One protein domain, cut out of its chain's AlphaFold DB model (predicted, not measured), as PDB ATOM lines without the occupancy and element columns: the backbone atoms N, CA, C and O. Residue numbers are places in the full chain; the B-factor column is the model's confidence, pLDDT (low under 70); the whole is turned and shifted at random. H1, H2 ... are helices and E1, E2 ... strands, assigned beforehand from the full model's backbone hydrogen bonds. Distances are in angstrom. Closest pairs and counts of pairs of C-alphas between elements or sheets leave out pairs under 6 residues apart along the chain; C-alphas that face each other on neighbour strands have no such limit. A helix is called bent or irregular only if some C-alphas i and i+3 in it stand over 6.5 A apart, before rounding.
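This is residues 3 to 136 of the 141 residues of an uncharacterized protein of Methylacidimicrobium tartarophylax (UniProt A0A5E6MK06). A twisted sheet of four strands makes one end of this elongated model, with H3 over it and H1 against H3; H2 and the looping residues 35 to 53 make the other end, and the small strand pair E3 and E4 lies between. The printed part has 134 residues, in the order E1 H1 E2 E3 H2 E4 H3 E5 E6, class mixed. The larger sheet runs E1 E2 E6 E5, mixed; E3 and E4 are antiparallel. The whole is compact, radius of gyration of the C-alphas 14.7 A, spanning 47 by 29 by 22 A.

Find C-alpha 3 at (-9.026, 33.448, -14.477), where E1, residues 3 to 5, begins. Next come H1, 14 to 24, 15.6 A, and E2, 28 to 34, 20.0 A. E3 is 54 to 56; H2, 62 to 79, is 20.2 A long and irregular, C-alphas 75 and 78 being 9.4 A apart, with a kink of 97 degrees near residue 73. E4 is 100 to 102, H3 104 to 113, E5 117 to 124, bending by 58 degrees at residue 120, and E6 129 to 135, ending at C-alpha 135 (-2.831, 25.749, -22.226).

E1, H1 and E2 form a strand-helix-strand unit, two parallel neighbours joined through a helix, with a right-handed crossover; N 4 and O 30 are 2.9 A apart. E2 and E6 are antiparallel, N 31 to O 132 2.9 A. E5 and E6 form a hairpin, N 131 to O 122 2.8 A. In E3 and E4, N 55 to O 101 is 2.9 A. H3 is on the larger sheet at a height of 8.8 A, along the strands, at 26 degrees to E6 on the local plane. H1 only grazes this sheet, and touches H3, closest C-alphas Leu 15 and Leu 110 at 6.7 A, at a steep tilt of 54 degrees. H2 is not on it. H1 and H3 have every O i to N i+4 pair within hydrogen-bond range, H2 10 of 14.

Look to Gly 26 and Ala 44 for the two C-alphas farthest apart, 48.3 A. The printed part has no cut. The links E2 to E3 and H2 to E4 are long. Residues 3 to 4 and 6 are under pLDDT 70.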
ATOM      1  N   SER A   3      -8.192  34.304 -15.327       64.12
ATOM      2  CA  SER A   3      -9.026  33.448 -14.477       64.12
ATOM      3  C   SER A   3     -10.490  33.670 -14.829       64.12
ATOM      4  O   SER A   3     -10.959  34.807 -14.849       64.12
ATOM      5  N   CYS A   4     -11.192  32.586 -15.140       69.19
ATOM      6  CA  CYS A   4     -12.614  32.582 -15.431       69.19
ATOM      7  C   CYS A   4     -13.271  31.592 -14.468       69.19
ATOM      8  O   CYS A   4     -13.269  30.384 -14.709       69.19
ATOM      9  N   SER A   5     -13.774  32.102 -13.344       70.50
ATOM     10  CA  SER A   5     -14.424  31.278 -12.328       70.50
ATOM     11  C   SER A   5     -15.933  31.415 -12.413       70.50
ATOM     12  O   SER A   5     -16.458  32.525 -12.451       70.50
ATOM     13  N   GLY A   6     -16.624  30.281 -12.481       69.44
ATOM     14  CA  GLY A   6     -18.078  30.222 -12.437       69.44
ATOM     15  C   GLY A   6     -18.788  30.606 -13.734       69.44
ATOM     16  O   GLY A   6     -20.003  30.598 -13.771       69.44
ATOM     17  N   VAL A   7     -18.074  30.919 -14.815       79.44
ATOM     18  CA  VAL A   7     -18.709  31.491 -16.015       79.44
ATOM     19  C   VAL A   7     -19.319  30.422 -16.922       79.44
ATOM     20  O   VAL A   7     -20.372  30.651 -17.504       79.44
ATOM     21  N   LEU A   8     -18.699  29.245 -17.058       89.12
ATOM     22  CA  LEU A   8     -19.074  28.303 -18.124       89.12
ATOM     23  C   LEU A   8     -20.516  27.799 -18.011       89.12
ATOM     24  O   LEU A   8     -21.223  27.756 -19.015       89.12
ATOM     25  N   TYR A   9     -20.959  27.455 -16.804       91.00
ATOM     26  CA  TYR A   9     -22.318  26.967 -16.578       91.00
ATOM     27  C   TYR A   9     -23.373  28.077 -16.633       91.00
ATOM     28  O   TYR A   9     -24.551  27.764 -16.732       91.00
ATOM     29  N   HIS A  10     -22.978  29.351 -16.608       93.62
ATOM     30  CA  HIS A  10     -23.876  30.494 -16.771       93.62
ATOM     31  C   HIS A  10     -24.124  30.870 -18.239       93.62
ATOM     32  O   HIS A  10     -24.986  31.698 -18.526       93.62
ATOM     33  N   ILE A  11     -23.391  30.268 -19.185       93.75
ATOM     34  CA  ILE A  11     -23.522  30.576 -20.612       93.75
ATOM     35  C   ILE A  11     -24.326  29.481 -21.336       93.75
ATOM     36  O   ILE A  11     -23.942  28.310 -21.289       93.75
ATOM     37  N   PRO A  12     -25.375  29.837 -22.106       93.81
ATOM     38  CA  PRO A  12     -26.166  28.865 -22.865       93.81
ATOM     39  C   PRO A  12     -25.350  28.088 -23.910       93.81
ATOM     40  O   PRO A  12     -25.638  26.924 -24.175       93.81
ATOM     41  N   ASN A  13     -24.320  28.711 -24.498       94.31
ATOM     42  CA  ASN A  13     -23.442  28.106 -25.503       94.31
ATOM     43  C   ASN A  13     -21.980  28.009 -25.008       94.31
ATOM     44  O   ASN A  13     -21.168  28.902 -25.285       94.31
ATOM     45  N   PRO A  14     -21.610  26.925 -24.299       94.25
ATOM     46  CA  PRO A  14     -20.293  26.798 -23.677       94.25
ATOM     47  C   PRO A  14     -19.151  26.686 -24.696       94.25
ATOM     48  O   PRO A  14     -18.063  27.209 -24.460       94.25
ATOM     49  N   LEU A  15     -19.372  26.064 -25.861       95.50
ATOM     50  CA  LEU A  15     -18.333  25.954 -26.893       95.50
ATOM     51  C   LEU A  15     -17.991  27.314 -27.506       95.50
ATOM     52  O   LEU A  15     -16.817  27.602 -27.739       95.50
ATOM     53  N   HIS A  16     -18.992  28.169 -27.732       95.00
ATOM     54  CA  HIS A  16     -18.741  29.518 -28.232       95.00
ATOM     55  C   HIS A  16     -17.941  30.354 -27.224       95.00
ATOM     56  O   HIS A  16     -16.978  31.018 -27.615       95.00
ATOM     57  N   LEU A  17     -18.271  30.255 -25.928       94.56
ATOM     58  CA  LEU A  17     -17.481  30.868 -24.859       94.56
ATOM     59  C   LEU A  17     -16.032  30.371 -24.890       94.56
ATOM     60  O   LEU A  17     -15.111  31.181 -24.891       94.56
ATOM     61  N   LEU A  18     -15.811  29.056 -24.943       96.12
ATOM     62  CA  LEU A  18     -14.465  28.480 -24.945       96.12
ATOM     63  C   LEU A  18     -13.638  28.941 -26.156       96.12
ATOM     64  O   LEU A  18     -12.456  29.257 -26.007       96.12
ATOM     65  N   LEU A  19     -14.248  29.051 -27.341       95.62
ATOM     66  CA  LEU A  19     -13.588  29.608 -28.526       95.62
ATOM     67  C   LEU A  19     -13.214  31.083 -28.336       95.62
ATOM     68  O   LEU A  19     -12.110  31.487 -28.708       95.62
ATOM     69  N   ALA A  20     -14.103  31.886 -27.747       95.00
ATOM     70  CA  ALA A  20     -13.819  33.284 -27.435       95.00
ATOM     71  C   ALA A  20     -12.687  33.410 -26.402       95.00
ATOM     72  O   ALA A  20     -11.731  34.152 -26.631       95.00
ATOM     73  N   LEU A  21     -12.735  32.618 -25.325       94.81
ATOM     74  CA  LEU A  21     -11.690  32.555 -24.302       94.81
ATOM     75  C   LEU A  21     -10.340  32.174 -24.910       94.81
ATOM     76  O   LEU A  21      -9.332  32.799 -24.593       94.81
ATOM     77  N   LYS A  22     -10.301  31.208 -25.834       94.25
ATOM     78  CA  LYS A  22      -9.063  30.825 -26.522       94.25
ATOM     79  C   LYS A  22      -8.465  31.969 -27.338       94.25
ATOM     80  O   LYS A  22      -7.250  32.116 -27.348       94.25
ATOM     81  N   ARG A  23      -9.291  32.781 -28.008       94.50
ATOM     82  CA  ARG A  23      -8.821  33.920 -28.822       94.50
ATOM     83  C   ARG A  23      -8.168  35.018 -27.985       94.50
ATOM     84  O   ARG A  23      -7.236  35.654 -28.464       94.50
ATOM     85  N   ILE A  24      -8.660  35.246 -26.768       94.25
ATOM     86  CA  ILE A  24      -8.139  36.290 -25.867       94.25
ATOM     87  C   ILE A  24      -7.059  35.769 -24.907       94.25
ATOM     88  O   ILE A  24      -6.293  36.545 -24.331       94.25
ATOM     89  N   THR A  25      -6.978  34.450 -24.723       93.38
ATOM     90  CA  THR A  25      -5.963  33.810 -23.886       93.38
ATOM     91  C   THR A  25      -4.654  33.692 -24.654       93.38
ATOM     92  O   THR A  25      -4.587  33.018 -25.675       93.38
ATOM     93  N   GLY A  26      -3.583  34.290 -24.127       90.12
ATOM     94  CA  GLY A  26      -2.250  34.158 -24.721       90.12
ATOM     95  C   GLY A  26      -1.694  32.734 -24.611       90.12
ATOM     96  O   GLY A  26      -1.437  32.084 -25.622       90.12
ATOM     97  N   GLU A  27      -1.519  32.243 -23.381       93.94
ATOM     98  CA  GLU A  27      -0.891  30.937 -23.125       93.94
ATOM     99  C   GLU A  27      -1.691  30.073 -22.149       93.94
ATOM    100  O   GLU A  27      -2.071  28.964 -22.505       93.94
ATOM    101  N   HIS A  28      -1.998  30.597 -20.959       96.56
ATOM    102  CA  HIS A  28      -2.665  29.843 -19.897       96.56
ATOM    103  C   HIS A  28      -4.022  30.444 -19.516       96.56
ATOM    104  O   HIS A  28      -4.134  31.664 -19.328       96.56
ATOM    105  N   LEU A  29      -5.018  29.574 -19.347       95.81
ATOM    106  CA  LEU A  29      -6.357  29.875 -18.840       95.81
ATOM    107  C   LEU A  29      -6.618  29.036 -17.588       95.81
ATOM    108  O   LEU A  29      -6.476  27.817 -17.627       95.81
ATOM    109  N   VAL A  30      -7.051  29.679 -16.507       95.56
ATOM    110  CA  VAL A  30      -7.652  28.995 -15.357       95.56
ATOM    111  C   VAL A  30      -9.166  29.050 -15.531       95.56
ATOM    112  O   VAL A  30      -9.738  30.140 -15.605       95.56
ATOM    113  N   LEU A  31      -9.806  27.888 -15.635       95.19
ATOM    114  CA  LEU A  31     -11.245  27.754 -15.848       95.19
ATOM    115  C   LEU A  31     -11.868  26.965 -14.698       95.19
ATOM    116  O   LEU A  31     -11.532  25.800 -14.515       95.19
ATOM    117  N   THR A  32     -12.816  27.564 -13.985       94.56
ATOM    118  CA  THR A  32     -13.583  26.876 -12.938       94.56
ATOM    119  C   THR A  32     -15.045  26.748 -13.345       94.56
ATOM    120  O   THR A  32     -15.665  27.725 -13.774       94.56
ATOM    121  N   SER A  33     -15.615  25.557 -13.173       95.19
ATOM    122  CA  SER A  33     -17.036  25.278 -13.393       95.19
ATOM    123  C   SER A  33     -17.576  24.392 -12.279       95.19
ATOM    124  O   SER A  33     -16.867  23.504 -11.806       95.19
ATOM    125  N   VAL A  34     -18.845  24.584 -11.911       95.38
ATOM    126  CA  VAL A  34     -19.577  23.518 -11.220       95.38
ATOM    127  C   VAL A  34     -19.744  22.322 -12.153       95.38
ATOM    128  O   VAL A  34     -19.746  22.476 -13.383       95.38
ATOM    129  N   VAL A  35     -19.840  21.134 -11.569       96.31
ATOM    130  CA  VAL A  35     -19.948  19.864 -12.287       96.31
ATOM    131  C   VAL A  35     -21.097  19.026 -11.741       96.31
ATOM    132  O   VAL A  35     -21.495  19.150 -10.587       96.31
ATOM    133  N   ALA A  36     -21.643  18.149 -12.580       96.88
ATOM    134  CA  ALA A  36     -22.602  17.153 -12.124       96.88
ATOM    135  C   ALA A  36     -21.896  16.068 -11.296       96.88
ATOM    136  O   ALA A  36     -20.747  15.729 -11.586       96.88
ATOM    137  N   ARG A  37     -22.592  15.434 -10.345       95.50
ATOM    138  CA  ARG A  37     -22.143  14.186  -9.696       95.50
ATOM    139  C   ARG A  37     -22.469  12.973 -10.565       95.50
ATOM    140  O   ARG A  37     -23.292  13.053 -11.468       95.50
ATOM    141  N   SER A  38     -21.813  11.841 -10.309       96.62
ATOM    142  CA  SER A  38     -22.119  10.569 -10.990       96.62
ATOM    143  C   SER A  38     -23.483  10.013 -10.587       96.62
ATOM    144  O   SER A  38     -24.087   9.242 -11.333       96.62
ATOM    145  N   GLN A  39     -23.962  10.396  -9.406       96.88
ATOM    146  CA  GLN A  39     -25.281  10.055  -8.914       96.88
ATOM    147  C   GLN A  39     -25.820  11.147  -7.989       96.88
ATOM    148  O   GLN A  39     -25.054  11.733  -7.221       96.88
ATOM    149  N   TYR A  40     -27.133  11.349  -8.034       96.56
ATOM    150  CA  TYR A  40     -27.892  12.154  -7.083       96.56
ATOM    151  C   TYR A  40     -28.847  11.243  -6.303       96.56
ATOM    152  O   TYR A  40     -29.559  10.448  -6.925       96.56
ATOM    153  N   PRO A  41     -28.843  11.287  -4.959       94.56
ATOM    154  CA  PRO A  41     -29.774  10.507  -4.155       94.56
ATOM    155  C   PRO A  41     -31.199  11.043  -4.326       94.56
ATOM    156  O   PRO A  41     -31.404  12.249  -4.373       94.56
ATOM    157  N   HIS A  42     -32.184  10.149  -4.401       94.38
ATOM    158  CA  HIS A  42     -33.595  10.526  -4.459       94.38
ATOM    159  C   HIS A  42     -34.488   9.379  -3.968       94.38
ATOM    160  O   HIS A  42     -34.115   8.206  -4.069       94.38
ATOM    161  N   VAL A  43     -35.674   9.706  -3.439       91.50
ATOM    162  CA  VAL A  43     -36.600   8.733  -2.823       91.50
ATOM    163  C   VAL A  43     -37.114   7.686  -3.817       91.50
ATOM    164  O   VAL A  43     -37.298   6.527  -3.454       91.50
ATOM    165  N   ALA A  44     -37.281   8.065  -5.088       90.38
ATOM    166  CA  ALA A  44     -37.692   7.158  -6.165       90.38
ATOM    167  C   ALA A  44     -36.543   6.274  -6.703       90.38
ATOM    168  O   ALA A  44     -36.751   5.472  -7.612       90.38
ATOM    169  N   GLY A  45     -35.337   6.417  -6.150       92.00
ATOM    170  CA  GLY A  45     -34.107   5.797  -6.634       92.00
ATOM    171  C   GLY A  45     -33.109   6.842  -7.143       92.00
ATOM    172  O   GLY A  45     -33.511   7.934  -7.538       92.00
ATOM    173  N   PRO A  46     -31.799   6.542  -7.125       94.94
ATOM    174  CA  PRO A  46     -30.779   7.521  -7.471       94.94
ATOM    175  C   PRO A  46     -30.797   7.855  -8.966       94.94
ATOM    176  O   PRO A  46     -30.749   6.955  -9.811       94.94
ATOM    177  N   LEU A  47     -30.759   9.146  -9.291       96.44
ATOM    178  CA  LEU A  47     -30.496   9.611 -10.650       96.44
ATOM    179  C   LEU A  47     -29.019   9.375 -10.964       96.44
ATOM    180  O   LEU A  47     -28.148   9.939 -10.303       96.44
ATOM    181  N   ARG A  48     -28.719   8.551 -11.970       97.12
ATOM    182  CA  ARG A  48     -27.345   8.275 -12.414       97.12
ATOM    183  C   ARG A  48     -26.998   9.139 -13.615       97.12
ATOM    184  O   ARG A  48     -27.726   9.147 -14.600       97.12
ATOM    185  N   VAL A  49     -25.844   9.792 -13.560       97.75
ATOM    186  CA  VAL A  49     -25.330  10.616 -14.655       97.75
ATOM    187  C   VAL A  49     -24.153   9.889 -15.308       97.75
ATOM    188  O   VAL A  49     -23.157   9.623 -14.624       97.75
ATOM    189  N   PRO A  50     -24.228   9.554 -16.611       97.38
ATOM    190  CA  PRO A  50     -23.123   8.916 -17.322       97.38
ATOM    191  C   PRO A  50     -21.841   9.745 -17.236       97.38
ATOM    192  O   PRO A  50     -21.900  10.968 -17.233       97.38
ATOM    193  N   GLU A  51     -20.675   9.100 -17.208       95.75
ATOM    194  CA  GLU A  51     -19.380   9.777 -17.035       95.75
ATOM    195  C   GLU A  51     -19.127  10.895 -18.061       95.75
ATOM    196  O   GLU A  51     -18.604  11.951 -17.711       95.75
ATOM    197  N   VAL A  52     -19.551  10.683 -19.307       95.81
ATOM    198  CA  VAL A  52     -19.419  11.642 -20.411       95.81
ATOM    199  C   VAL A  52     -20.789  12.241 -20.732       95.81
ATOM    200  O   VAL A  52     -21.352  12.014 -21.800       95.81
ATOM    201  N   ALA A  53     -21.354  12.978 -19.778       97.00
ATOM    202  CA  ALA A  53     -22.627  13.674 -19.942       97.00
ATOM    203  C   ALA A  53     -22.560  15.120 -19.440       97.00
ATOM    204  O   ALA A  53     -21.759  15.461 -18.567       97.00
ATOM    205  N   CYS A  54     -23.448  15.953 -19.976       96.94
ATOM    206  CA  CYS A  54     -23.760  17.272 -19.447       96.94
ATOM    207  C   CYS A  54     -25.257  17.329 -19.171       96.94
ATOM    208  O   CYS A  54     -26.048  17.085 -20.081       96.94
ATOM    209  N   LEU A  55     -25.646  17.663 -17.943       97.50
ATOM    210  CA  LEU A  55     -27.045  17.945 -17.650       97.50
ATOM    211  C   LEU A  55     -27.382  19.326 -18.202       97.50
ATOM    212  O   LEU A  55     -26.698  20.301 -17.885       97.50
ATOM    213  N   PHE A  56     -28.418  19.392 -19.030       97.06
ATOM    214  CA  PHE A  56     -28.991  20.641 -19.510       97.06
ATOM    215  C   PHE A  56     -30.125  21.035 -18.569       97.06
ATOM    216  O   PHE A  56     -31.200  20.441 -18.608       97.06
ATOM    217  N   LEU A  57     -29.868  22.004 -17.691       96.44
ATOM    218  CA  LEU A  57     -30.782  22.343 -16.599       96.44
ATOM    219  C   LEU A  57     -32.183  22.781 -17.059       96.44
ATOM    220  O   LEU A  57     -33.145  22.336 -16.437       96.44
ATOM    221  N   PRO A  58     -32.347  23.539 -18.162       95.94
ATOM    222  CA  PRO A  58     -33.675  23.871 -18.682       95.94
ATOM    223  C   PRO A  58     -34.535  22.666 -19.082       95.94
ATOM    224  O   PRO A  58     -35.745  22.821 -19.189       95.94
ATOM    225  N   ALA A  59     -33.931  21.501 -19.343       95.44
ATOM    226  CA  ALA A  59     -34.648  20.287 -19.732       95.44
ATOM    227  C   ALA A  59     -34.889  19.313 -18.570       95.44
ATOM    228  O   ALA A  59     -35.497  18.268 -18.789       95.44
ATOM    229  N   LEU A  60     -34.405  19.610 -17.358       94.56
ATOM    230  CA  LEU A  60     -34.702  18.774 -16.199       94.56
ATOM    231  C   LEU A  60     -36.151  18.990 -15.758       94.56
ATOM    232  O   LEU A  60     -36.570  20.114 -15.477       94.56
ATOM    233  N   GLU A  61     -36.886  17.893 -15.610       93.12
ATOM    234  CA  GLU A  61     -38.279  17.888 -15.166       93.12
ATOM    235  C   GLU A  61     -38.523  16.782 -14.129       93.12
ATOM    236  O   GLU A  61     -37.711  15.869 -13.954       93.12
ATOM    237  N   GLY A  62     -39.646  16.885 -13.411       94.00
ATOM    238  CA  GLY A  62     -40.093  15.887 -12.436       94.00
ATOM    239  C   GLY A  62     -38.997  15.449 -11.460       94.00
ATOM    240  O   GLY A  62     -38.255  16.272 -10.919       94.00
ATOM    241  N   THR A  63     -38.866  14.134 -11.287       94.69
ATOM    242  CA  THR A  63     -37.951  13.532 -10.309       94.69
ATOM    243  C   THR A  63     -36.476  13.807 -10.596       94.69
ATOM    244  O   THR A  63     -35.662  13.776  -9.678       94.69
ATOM    245  N   GLU A  64     -36.095  14.056 -11.854       95.25
ATOM    246  CA  GLU A  64     -34.705  14.386 -12.186       95.25
ATOM    247  C   GLU A  64     -34.353  15.787 -11.687       95.25
ATOM    248  O   GLU A  64     -33.312  15.979 -11.061       95.25
ATOM    249  N   LYS A  65     -35.252  16.754 -11.914       95.81
ATOM    250  CA  LYS A  65     -35.103  18.118 -11.396       95.81
ATOM    251  C   LYS A  65     -35.080  18.115  -9.873       95.81
ATOM    252  O   LYS A  65     -34.195  18.740  -9.304       95.81
ATOM    253  N   GLU A  66     -36.005  17.399  -9.235       95.94
ATOM    254  CA  GLU A  66     -36.084  17.271  -7.772       95.94
ATOM    255  C   GLU A  66     -34.783  16.703  -7.191       95.94
ATOM    256  O   GLU A  66     -34.156  17.349  -6.356       95.94
ATOM    257  N   ALA A  67     -34.295  15.572  -7.714       96.50
ATOM    258  CA  ALA A  67     -33.062  14.939  -7.242       96.50
ATOM    259  C   ALA A  67     -31.836  15.866  -7.310       96.50
ATOM    260  O   ALA A  67     -31.019  15.907  -6.386       96.50
ATOM    261  N   VAL A  68     -31.680  16.599  -8.418       97.06
ATOM    262  CA  VAL A  68     -30.549  17.518  -8.593       97.06
ATOM    263  C   VAL A  68     -30.750  18.772  -7.737       97.06
ATOM    264  O   VAL A  68     -29.805  19.222  -7.092       97.06
ATOM    265  N   ALA A  69     -31.958  19.335  -7.701       96.69
ATOM    266  CA  ALA A  69     -32.254  20.546  -6.944       96.69
ATOM    267  C   ALA A  69     -32.101  20.334  -5.435       96.69
ATOM    268  O   ALA A  69     -31.446  21.156  -4.803       96.69
ATOM    269  N   ASP A  70     -32.620  19.241  -4.874       95.81
ATOM    270  CA  ASP A  70     -32.517  18.934  -3.442       95.81
ATOM    271  C   ASP A  70     -31.055  18.846  -3.004       95.81
ATOM    272  O   ASP A  70     -30.646  19.513  -2.055       95.81
ATOM    273  N   TYR A  71     -30.240  18.109  -3.766       95.81
ATOM    274  CA  TYR A  71     -28.807  18.006  -3.509       95.81
ATOM    275  C   TYR A  71     -28.128  19.382  -3.482       95.81
ATOM    276  O   TYR A  71     -27.387  19.706  -2.556       95.81
ATOM    277  N   TRP A  72     -28.376  20.212  -4.499       95.75
ATOM    278  CA  TRP A  72     -27.758  21.533  -4.579       95.75
ATOM    279  C   TRP A  72     -28.326  22.517  -3.555       95.75
ATOM    280  O   TRP A  72     -27.616  23.433  -3.142       95.75
ATOM    281  N   LYS A  73     -29.568  22.336  -3.103       95.81
ATOM    282  CA  LYS A  73     -30.195  23.205  -2.107       95.81
ATOM    283  C   LYS A  73     -29.474  23.136  -0.766       95.81
ATOM    284  O   LYS A  73     -29.292  24.177  -0.139       95.81
ATOM    285  N   ASP A  74     -28.970  21.966  -0.388       91.44
ATOM    286  CA  ASP A  74     -28.148  21.799   0.816       91.44
ATOM    287  C   ASP A  74     -26.809  22.554   0.732       91.44
ATOM    288  O   ASP A  74     -26.294  23.035   1.742       91.44
ATOM    289  N   LEU A  75     -26.247  22.692  -0.474       90.56
ATOM    290  CA  LEU A  75     -24.951  23.342  -0.709       90.56
ATOM    291  C   LEU A  75     -25.056  24.858  -0.887       90.56
ATOM    292  O   LEU A  75     -24.214  25.598  -0.378       90.56
ATOM    293  N   VAL A  76     -26.047  25.326  -1.649       93.12
ATOM    294  CA  VAL A  76     -26.131  26.728  -2.098       93.12
ATOM    295  C   VAL A  76     -27.462  27.411  -1.775       93.12
ATOM    296  O   VAL A  76     -27.674  28.556  -2.182       93.12
ATOM    297  N   GLY A  77     -28.373  26.747  -1.057       94.00
ATOM    298  CA  GLY A  77     -29.721  27.256  -0.800       94.00
ATOM    299  C   GLY A  77     -30.443  27.592  -2.105       94.00
ATOM    300  O   GLY A  77     -30.316  26.883  -3.100       94.00
ATOM    301  N   ASP A  78     -31.137  28.728  -2.145       93.56
ATOM    302  CA  ASP A  78     -31.824  29.228  -3.350       93.56
ATOM    303  C   ASP A  78     -30.905  30.056  -4.283       93.56
ATOM    304  O   ASP A  78     -31.372  30.855  -5.101       93.56
ATOM    305  N   GLY A  79     -29.580  29.910  -4.148       91.00
ATOM    306  CA  GLY A  79     -28.585  30.681  -4.901       91.00
ATOM    307  C   GLY A  79     -28.393  30.253  -6.362       91.00
ATOM    308  O   GLY A  79     -27.920  31.057  -7.167       91.00
ATOM    309  N   ALA A  80     -28.775  29.027  -6.735       92.81
ATOM    310  CA  ALA A  80     -28.638  28.514  -8.099       92.81
ATOM    311  C   ALA A  80     -29.924  28.748  -8.903       92.81
ATOM    312  O   ALA A  80     -30.854  27.938  -8.918       92.81
ATOM    313  N   VAL A  81     -29.976  29.887  -9.592       94.50
ATOM    314  CA  VAL A  81     -31.095  30.260 -10.470       94.50
ATOM    315  C   VAL A  81     -31.206  29.278 -11.633       94.50
ATOM    316  O   VAL A  81     -30.214  28.983 -12.286       94.50
ATOM    317  N   GLY A  82     -32.408  28.790 -11.919       93.44
ATOM    318  CA  GLY A  82     -32.647  27.732 -12.901       93.44
ATOM    319  C   GLY A  82     -32.485  26.311 -12.352       93.44
ATOM    320  O   GLY A  82     -32.795  25.367 -13.071       93.44
ATOM    321  N   LEU A  83     -32.057  26.155 -11.091       94.94
ATOM    322  CA  LEU A  83     -31.931  24.858 -10.425       94.94
ATOM    323  C   LEU A  83     -32.643  24.830  -9.068       94.94
ATOM    324  O   LEU A  83     -33.719  24.250  -8.962       94.94
ATOM    325  N   THR A  84     -32.073  25.470  -8.042       96.00
ATOM    326  CA  THR A  84     -32.656  25.506  -6.688       96.00
ATOM    327  C   THR A  84     -33.685  26.620  -6.529       96.00
ATOM    328  O   THR A  84     -34.613  26.506  -5.728       96.00
ATOM    329  N   ARG A  85     -33.563  27.672  -7.347       94.38
ATOM    330  CA  ARG A  85     -34.577  28.706  -7.557       94.38
ATOM    331  C   ARG A  85     -35.063  28.656  -8.995       94.38
ATOM    332  O   ARG A  85     -34.249  28.608  -9.911       94.38
ATOM    333  N   GLU A  86     -36.370  28.723  -9.215       90.38
ATOM    334  CA  GLU A  86     -36.918  28.644 -10.570       90.38
ATOM    335  C   GLU A  86     -36.499  29.812 -11.472       90.38
ATOM    336  O   GLU A  86     -36.319  30.948 -11.029       90.38
ATOM    337  N   ASN A  87     -36.387  29.514 -12.768       91.25
ATOM    338  CA  ASN A  87     -36.279  30.498 -13.835       91.25
ATOM    339  C   ASN A  87     -37.360  30.213 -14.892       91.25
ATOM    340  O   ASN A  87     -37.183  29.300 -15.694       91.25
ATOM    341  N   PRO A  88     -38.463  30.975 -14.930       83.44
ATOM    342  CA  PRO A  88     -39.566  30.691 -15.845       83.44
ATOM    343  C   PRO A  88     -39.314  31.149 -17.289       83.44
ATOM    344  O   PRO A  88     -40.098  30.817 -18.170       83.44
ATOM    345  N   THR A  89     -38.267  31.943 -17.549       87.94
ATOM    346  CA  THR A  89     -38.125  32.646 -18.840       87.94
ATOM    347  C   THR A  89     -36.967  32.185 -19.712       87.94
ATOM    348  O   THR A  89     -37.032  32.428 -20.912       87.94
ATOM    349  N   TRP A  90     -35.926  31.563 -19.137       91.56
ATOM    350  CA  TRP A  90     -34.745  31.037 -19.847       91.56
ATOM    351  C   TRP A  90     -34.323  31.858 -21.075       91.56
ATOM    352  O   TRP A  90     -34.403  31.411 -22.219       91.56
ATOM    353  N   ARG A  91     -33.869  33.091 -20.844       93.25
ATOM    354  CA  ARG A  91     -33.443  33.991 -21.919       93.25
ATOM    355  C   ARG A  91     -31.975  33.766 -22.251       93.25
ATOM    356  O   ARG A  91     -31.143  33.827 -21.357       93.25
ATOM    357  N   ILE A  92     -31.641  33.559 -23.523       92.12
ATOM    358  CA  ILE A  92     -30.263  33.269 -23.966       92.12
ATOM    359  C   ILE A  92     -29.290  34.414 -23.626       92.12
ATOM    360  O   ILE A  92     -28.097  34.184 -23.446       92.12
ATOM    361  N   GLU A  93     -29.784  35.646 -23.503       90.88
ATOM    362  CA  GLU A  93     -28.977  36.809 -23.116       90.88
ATOM    363  C   GLU A  93     -28.814  36.960 -21.592       90.88
ATOM    364  O   GLU A  93     -28.113  37.866 -21.143       90.88
ATOM    365  N   ASP A  94     -29.473  36.113 -20.796       89.38
ATOM    366  CA  ASP A  94     -29.392  36.117 -19.338       89.38
ATOM    367  C   ASP A  94     -28.344  35.110 -18.840       89.38
ATOM    368  O   ASP A  94     -28.477  33.892 -18.992       89.38
ATOM    369  N   PHE A  95     -27.298  35.649 -18.213       90.50
ATOM    370  CA  PHE A  95     -26.181  34.894 -17.643       90.50
ATOM    371  C   PHE A  95     -26.297  34.706 -16.122       90.50
ATOM    372  O   PHE A  95     -25.355  34.247 -15.488       90.50
ATOM    373  N   GLY A  96     -27.422  35.082 -15.508       90.94
ATOM    374  CA  GLY A  96     -27.707  34.781 -14.102       90.94
ATOM    375  C   GLY A  96     -28.048  33.303 -13.829       90.94
ATOM    376  O   GLY A  96     -27.592  32.759 -12.823       90.94
ATOM    377  N   PRO A  97     -28.838  32.628 -14.682       94.88
ATOM    378  CA  PRO A  97     -29.190  31.220 -14.522       94.88
ATOM    379  C   PRO A  97     -28.025  30.265 -14.736       94.88
ATOM    380  O   PRO A  97     -27.084  30.550 -15.473       94.88
ATOM    381  N   TRP A  98     -28.118  29.096 -14.117       96.06
ATOM    382  CA  TRP A  98     -27.277  27.949 -14.409       96.06
ATOM    383  C   TRP A  98     -27.916  27.190 -15.570       96.06
ATOM    384  O   TRP A  98     -29.068  26.780 -15.494       96.06
ATOM    385  N   TRP A  99     -27.168  26.990 -16.641       96.56
ATOM    386  CA  TRP A  99     -27.612  26.314 -17.857       96.56
ATOM    387  C   TRP A  99     -27.146  24.860 -17.918       96.56
ATOM    388  O   TRP A  99     -27.844  24.008 -18.469       96.56
ATOM    389  N   TRP A 100     -25.974  24.569 -17.350       97.00
ATOM    390  CA  TRP A 100     -25.291  23.293 -17.545       97.00
ATOM    391  C   TRP A 100     -24.656  22.765 -16.262       97.00
ATOM    392  O   TRP A 100     -24.019  23.515 -15.533       97.00
ATOM    393  N   LEU A 101     -24.718  21.450 -16.057       97.12
ATOM    394  CA  LEU A 101     -23.835  20.735 -15.132       97.12
ATOM    395  C   LEU A 101     -23.079  19.646 -15.908       97.12
ATOM    396  O   LEU A 101     -23.596  18.539 -16.090       97.12
ATOM    397  N   PRO A 102     -21.873  19.932 -16.426       97.31
ATOM    398  CA  PRO A 102     -21.057  18.921 -17.083       97.31
ATOM    399  C   PRO A 102     -20.490  17.944 -16.054       97.31
ATOM    400  O   PRO A 102     -20.100  18.340 -14.961       97.31
ATOM    401  N   ARG A 103     -20.355  16.667 -16.399       97.44
ATOM    402  CA  ARG A 103     -19.432  15.785 -15.673       97.44
ATOM    403  C   ARG A 103     -17.984  16.213 -15.956       97.44
ATOM    404  O   ARG A 103     -17.728  16.719 -17.051       97.44
ATOM    405  N   PRO A 104     -17.022  15.975 -15.045       95.94
ATOM    406  CA  PRO A 104     -15.632  16.402 -15.244       95.94
ATOM    407  C   PRO A 104     -15.026  15.944 -16.582       95.94
ATOM    408  O   PRO A 104     -14.448  16.749 -17.312       95.94
ATOM    409  N   ALA A 105     -15.254  14.686 -16.978       96.00
ATOM    410  CA  ALA A 105     -14.772  14.160 -18.256       96.00
ATOM    411  C   ALA A 105     -15.394  14.873 -19.473       96.00
ATOM    412  O   ALA A 105     -14.706  15.124 -20.467       96.00
ATOM    413  N   ALA A 106     -16.677  15.243 -19.397       97.44
ATOM    414  CA  ALA A 106     -17.353  16.007 -20.442       97.44
ATOM    415  C   ALA A 106     -16.861  17.463 -20.494       97.44
ATOM    416  O   ALA A 106     -16.610  17.980 -21.583       97.44
ATOM    417  N   LEU A 107     -16.642  18.105 -19.339       96.56
ATOM    418  CA  LEU A 107     -16.034  19.437 -19.254       96.56
ATOM    419  C   LEU A 107     -14.655  19.446 -19.920       96.56
ATOM    420  O   LEU A 107     -14.374  20.297 -20.766       96.56
ATOM    421  N   TRP A 108     -13.824  18.450 -19.613       95.88
ATOM    422  CA  TRP A 108     -12.529  18.299 -20.262       95.88
ATOM    423  C   TRP A 108     -12.666  18.091 -21.776       95.88
ATOM    424  O   TRP A 108     -11.965  18.732 -22.564       95.88
ATOM    425  N   ALA A 109     -13.601  17.247 -22.217       96.81
ATOM    426  CA  ALA A 109     -13.861  17.040 -23.640       96.81
ATOM    427  C   ALA A 109     -14.280  18.337 -24.358       96.81
ATOM    428  O   ALA A 109     -13.812  18.577 -25.473       96.81
ATOM    429  N   LEU A 110     -15.085  19.200 -23.727       97.00
ATOM    430  CA  LEU A 110     -15.441  20.522 -24.260       97.00
ATOM    431  C   LEU A 110     -14.201  21.410 -24.425       97.00
ATOM    432  O   LEU A 110     -13.969  21.949 -25.511       97.00
ATOM    433  N   CYS A 111     -13.361  21.515 -23.390       97.06
ATOM    434  CA  CYS A 111     -12.121  22.296 -23.442       97.06
ATOM    435  C   CYS A 111     -11.177  21.799 -24.544       97.06
ATOM    436  O   CYS A 111     -10.670  22.594 -25.339       97.06
ATOM    437  N   ARG A 112     -10.986  20.480 -24.643       96.94
ATOM    438  CA  ARG A 112     -10.163  19.858 -25.686       96.94
ATOM    439  C   ARG A 112     -10.729  20.092 -27.083       96.94
ATOM    440  O   ARG A 112      -9.964  20.349 -28.006       96.94
ATOM    441  N   THR A 113     -12.050  20.055 -27.242       96.88
ATOM    442  CA  THR A 113     -12.725  20.336 -28.522       96.88
ATOM    443  C   THR A 113     -12.512  21.785 -28.964       96.88
ATOM    444  O   THR A 113     -12.287  22.043 -30.143       96.88
ATOM    445  N   ALA A 114     -12.470  22.732 -28.024       96.06
ATOM    446  CA  ALA A 114     -12.060  24.115 -28.292       96.06
ATOM    447  C   ALA A 114     -10.537  24.267 -28.532       96.06
ATOM    448  O   ALA A 114     -10.047  25.347 -28.871       96.06
ATOM    449  N   GLY A 115      -9.773  23.183 -28.394       95.75
ATOM    450  CA  GLY A 115      -8.337  23.102 -28.633       95.75
ATOM    451  C   GLY A 115      -7.480  23.590 -27.466       95.75
ATOM    452  O   GLY A 115      -6.389  24.106 -27.708       95.75
ATOM    453  N   PHE A 116      -7.971  23.498 -26.234       97.12
ATOM    454  CA  PHE A 116      -7.134  23.633 -25.044       97.12
ATOM    455  C   PHE A 116      -6.459  22.304 -24.681       97.12
ATOM    456  O   PHE A 116      -6.944  21.223 -25.019       97.12
ATOM    457  N   HIS A 117      -5.361  22.397 -23.936       96.38
ATOM    458  CA  HIS A 117      -4.624  21.274 -23.365       96.38
ATOM    459  C   HIS A 117      -4.672  21.348 -21.837       96.38
ATOM    460  O   HIS A 117      -4.329  22.386 -21.282       96.38
ATOM    461  N   LEU A 118      -5.093  20.279 -21.160       96.00
ATOM    462  CA  LEU A 118      -5.106  20.219 -19.699       96.00
ATOM    463  C   LEU A 118      -3.675  20.084 -19.187       96.00
ATOM    464  O   LEU A 118      -2.944  19.201 -19.634       96.00
ATOM    465  N   LEU A 119      -3.294  20.971 -18.276       96.38
ATOM    466  CA  LEU A 119      -2.029  20.908 -17.552       96.38
ATOM    467  C   LEU A 119      -2.236  20.332 -16.153       96.38
ATOM    468  O   LEU A 119      -1.474  19.471 -15.730       96.38
ATOM    469  N   GLU A 120      -3.271  20.805 -15.460       96.12
ATOM    470  CA  GLU A 120      -3.573  20.432 -14.080       96.12
ATOM    471  C   GLU A 120      -5.073  20.584 -13.812       96.12
ATOM    472  O   GLU A 120      -5.737  21.427 -14.422       96.12
ATOM    473  N   GLU A 121      -5.602  19.777 -12.896       95.31
ATOM    474  CA  GLU A 121      -6.977  19.859 -12.415       95.31
ATOM    475  C   GLU A 121      -7.015  19.834 -10.885       95.31
ATOM    476  O   GLU A 121      -6.194  19.186 -10.239       95.31
ATOM    477  N   GLY A 122      -7.983  20.542 -10.311       94.94
ATOM    478  CA  GLY A 122      -8.235  20.547  -8.877       94.94
ATOM    479  C   GLY A 122      -9.726  20.620  -8.587       94.94
ATOM    480  O   GLY A 122     -10.453  21.405  -9.199       94.94
ATOM    481  N   GLU A 123     -10.184  19.808  -7.642       93.81
ATOM    482  CA  GLU A 123     -11.574  19.806  -7.195       93.81
ATOM    483  C   GLU A 123     -11.812  20.863  -6.113       93.81
ATOM    484  O   GLU A 123     -10.940  21.183  -5.304       93.81
ATOM    485  N   PHE A 124     -13.029  21.393  -6.084       88.25
ATOM    486  CA  PHE A 124     -13.519  22.291  -5.050       88.25
ATOM    487  C   PHE A 124     -14.919  21.854  -4.608       88.25
ATOM    488  O   PHE A 124     -15.591  21.084  -5.296       88.25
ATOM    489  N   TRP A 125     -15.346  22.325  -3.435       87.38
ATOM    490  CA  TRP A 125     -16.672  22.024  -2.870       87.38
ATOM    491  C   TRP A 125     -16.961  20.516  -2.770       87.38
ATOM    492  O   TRP A 125     -18.022  20.050  -3.158       87.38
ATOM    493  N   GLY A 126     -15.988  19.725  -2.305       87.12
ATOM    494  CA  GLY A 126     -16.187  18.280  -2.121       87.12
ATOM    495  C   GLY A 126     -16.494  17.504  -3.414       87.12
ATOM    496  O   GLY A 126     -17.168  16.471  -3.357       87.12
ATOM    497  N   GLY A 127     -16.020  18.009  -4.560       91.31
ATOM    498  CA  GLY A 127     -16.176  17.390  -5.881       91.31
ATOM    499  C   GLY A 127     -17.317  17.960  -6.732       91.31
ATOM    500  O   GLY A 127     -17.563  17.452  -7.823       91.31
ATOM    501  N   ASP A 128     -18.003  19.007  -6.266       94.50
ATOM    502  CA  ASP A 128     -19.114  19.649  -6.991       94.50
ATOM    503  C   ASP A 128     -18.661  20.792  -7.916       94.50
ATOM    504  O   ASP A 128     -19.438  21.306  -8.726       94.50
ATOM    505  N   ALA A 129     -17.386  21.175  -7.850       94.44
ATOM    506  CA  ALA A 129     -16.752  22.077  -8.801       94.44
ATOM    507  C   ALA A 129     -15.337  21.612  -9.147       94.44
ATOM    508  O   ALA A 129     -14.653  20.986  -8.341       94.44
ATOM    509  N   VAL A 130     -14.880  21.954 -10.349       95.38
ATOM    510  CA  VAL A 130     -13.528  21.648 -10.826       95.38
ATOM    511  C   VAL A 130     -12.895  22.909 -11.395       95.38
ATOM    512  O   VAL A 130     -13.539  23.671 -12.119       95.38
ATOM    513  N   THR A 131     -11.620  23.113 -11.075       95.38
ATOM    514  CA  THR A 131     -10.743  24.116 -11.677       95.38
ATOM    515  C   THR A 131      -9.729  23.426 -12.575       95.38
ATOM    516  O   THR A 131      -9.041  22.506 -12.148       95.38
ATOM    517  N   LEU A 132      -9.628  23.889 -13.816       95.56
ATOM    518  CA  LEU A 132      -8.707  23.391 -14.826       95.56
ATOM    519  C   LEU A 132      -7.669  24.464 -15.141       95.56
ATOM    520  O   LEU A 132      -8.026  25.597 -15.482       95.56
ATOM    521  N   LEU A 133      -6.392  24.096 -15.098       96.19
ATOM    522  CA  LEU A 133      -5.317  24.862 -15.712       96.19
ATOM    523  C   LEU A 133      -5.137  24.374 -17.151       96.19
ATOM    524  O   LEU A 133      -4.757  23.231 -17.402       96.19
ATOM    525  N   LEU A 134      -5.414  25.256 -18.104       96.50
ATOM    526  CA  LEU A 134      -5.445  24.960 -19.529       96.50
ATOM    527  C   LEU A 134      -4.355  25.735 -20.273       96.50
ATOM    528  O   LEU A 134      -4.135  26.915 -20.002       96.50
ATOM    529  N   SER A 135      -3.734  25.106 -21.270       96.50
ATOM    530  CA  SER A 135      -2.831  25.749 -22.226       96.50
ATOM    531  C   SER A 135      -3.471  25.888 -23.606       96.50
ATOM    532  O   SER A 135      -4.184  24.995 -24.071       96.50
ATOM    533  N   THR A 136      -3.198  26.995 -24.293       95.00
ATOM    534  CA  THR A 136      -3.535  27.189 -25.715       95.00
ATOM    535  C   THR A 136      -2.543  26.503 -26.652       95.00
ATOM    536  O   THR A 136      -2.806  26.395 -27.852       95.00
TER     537      THR A 136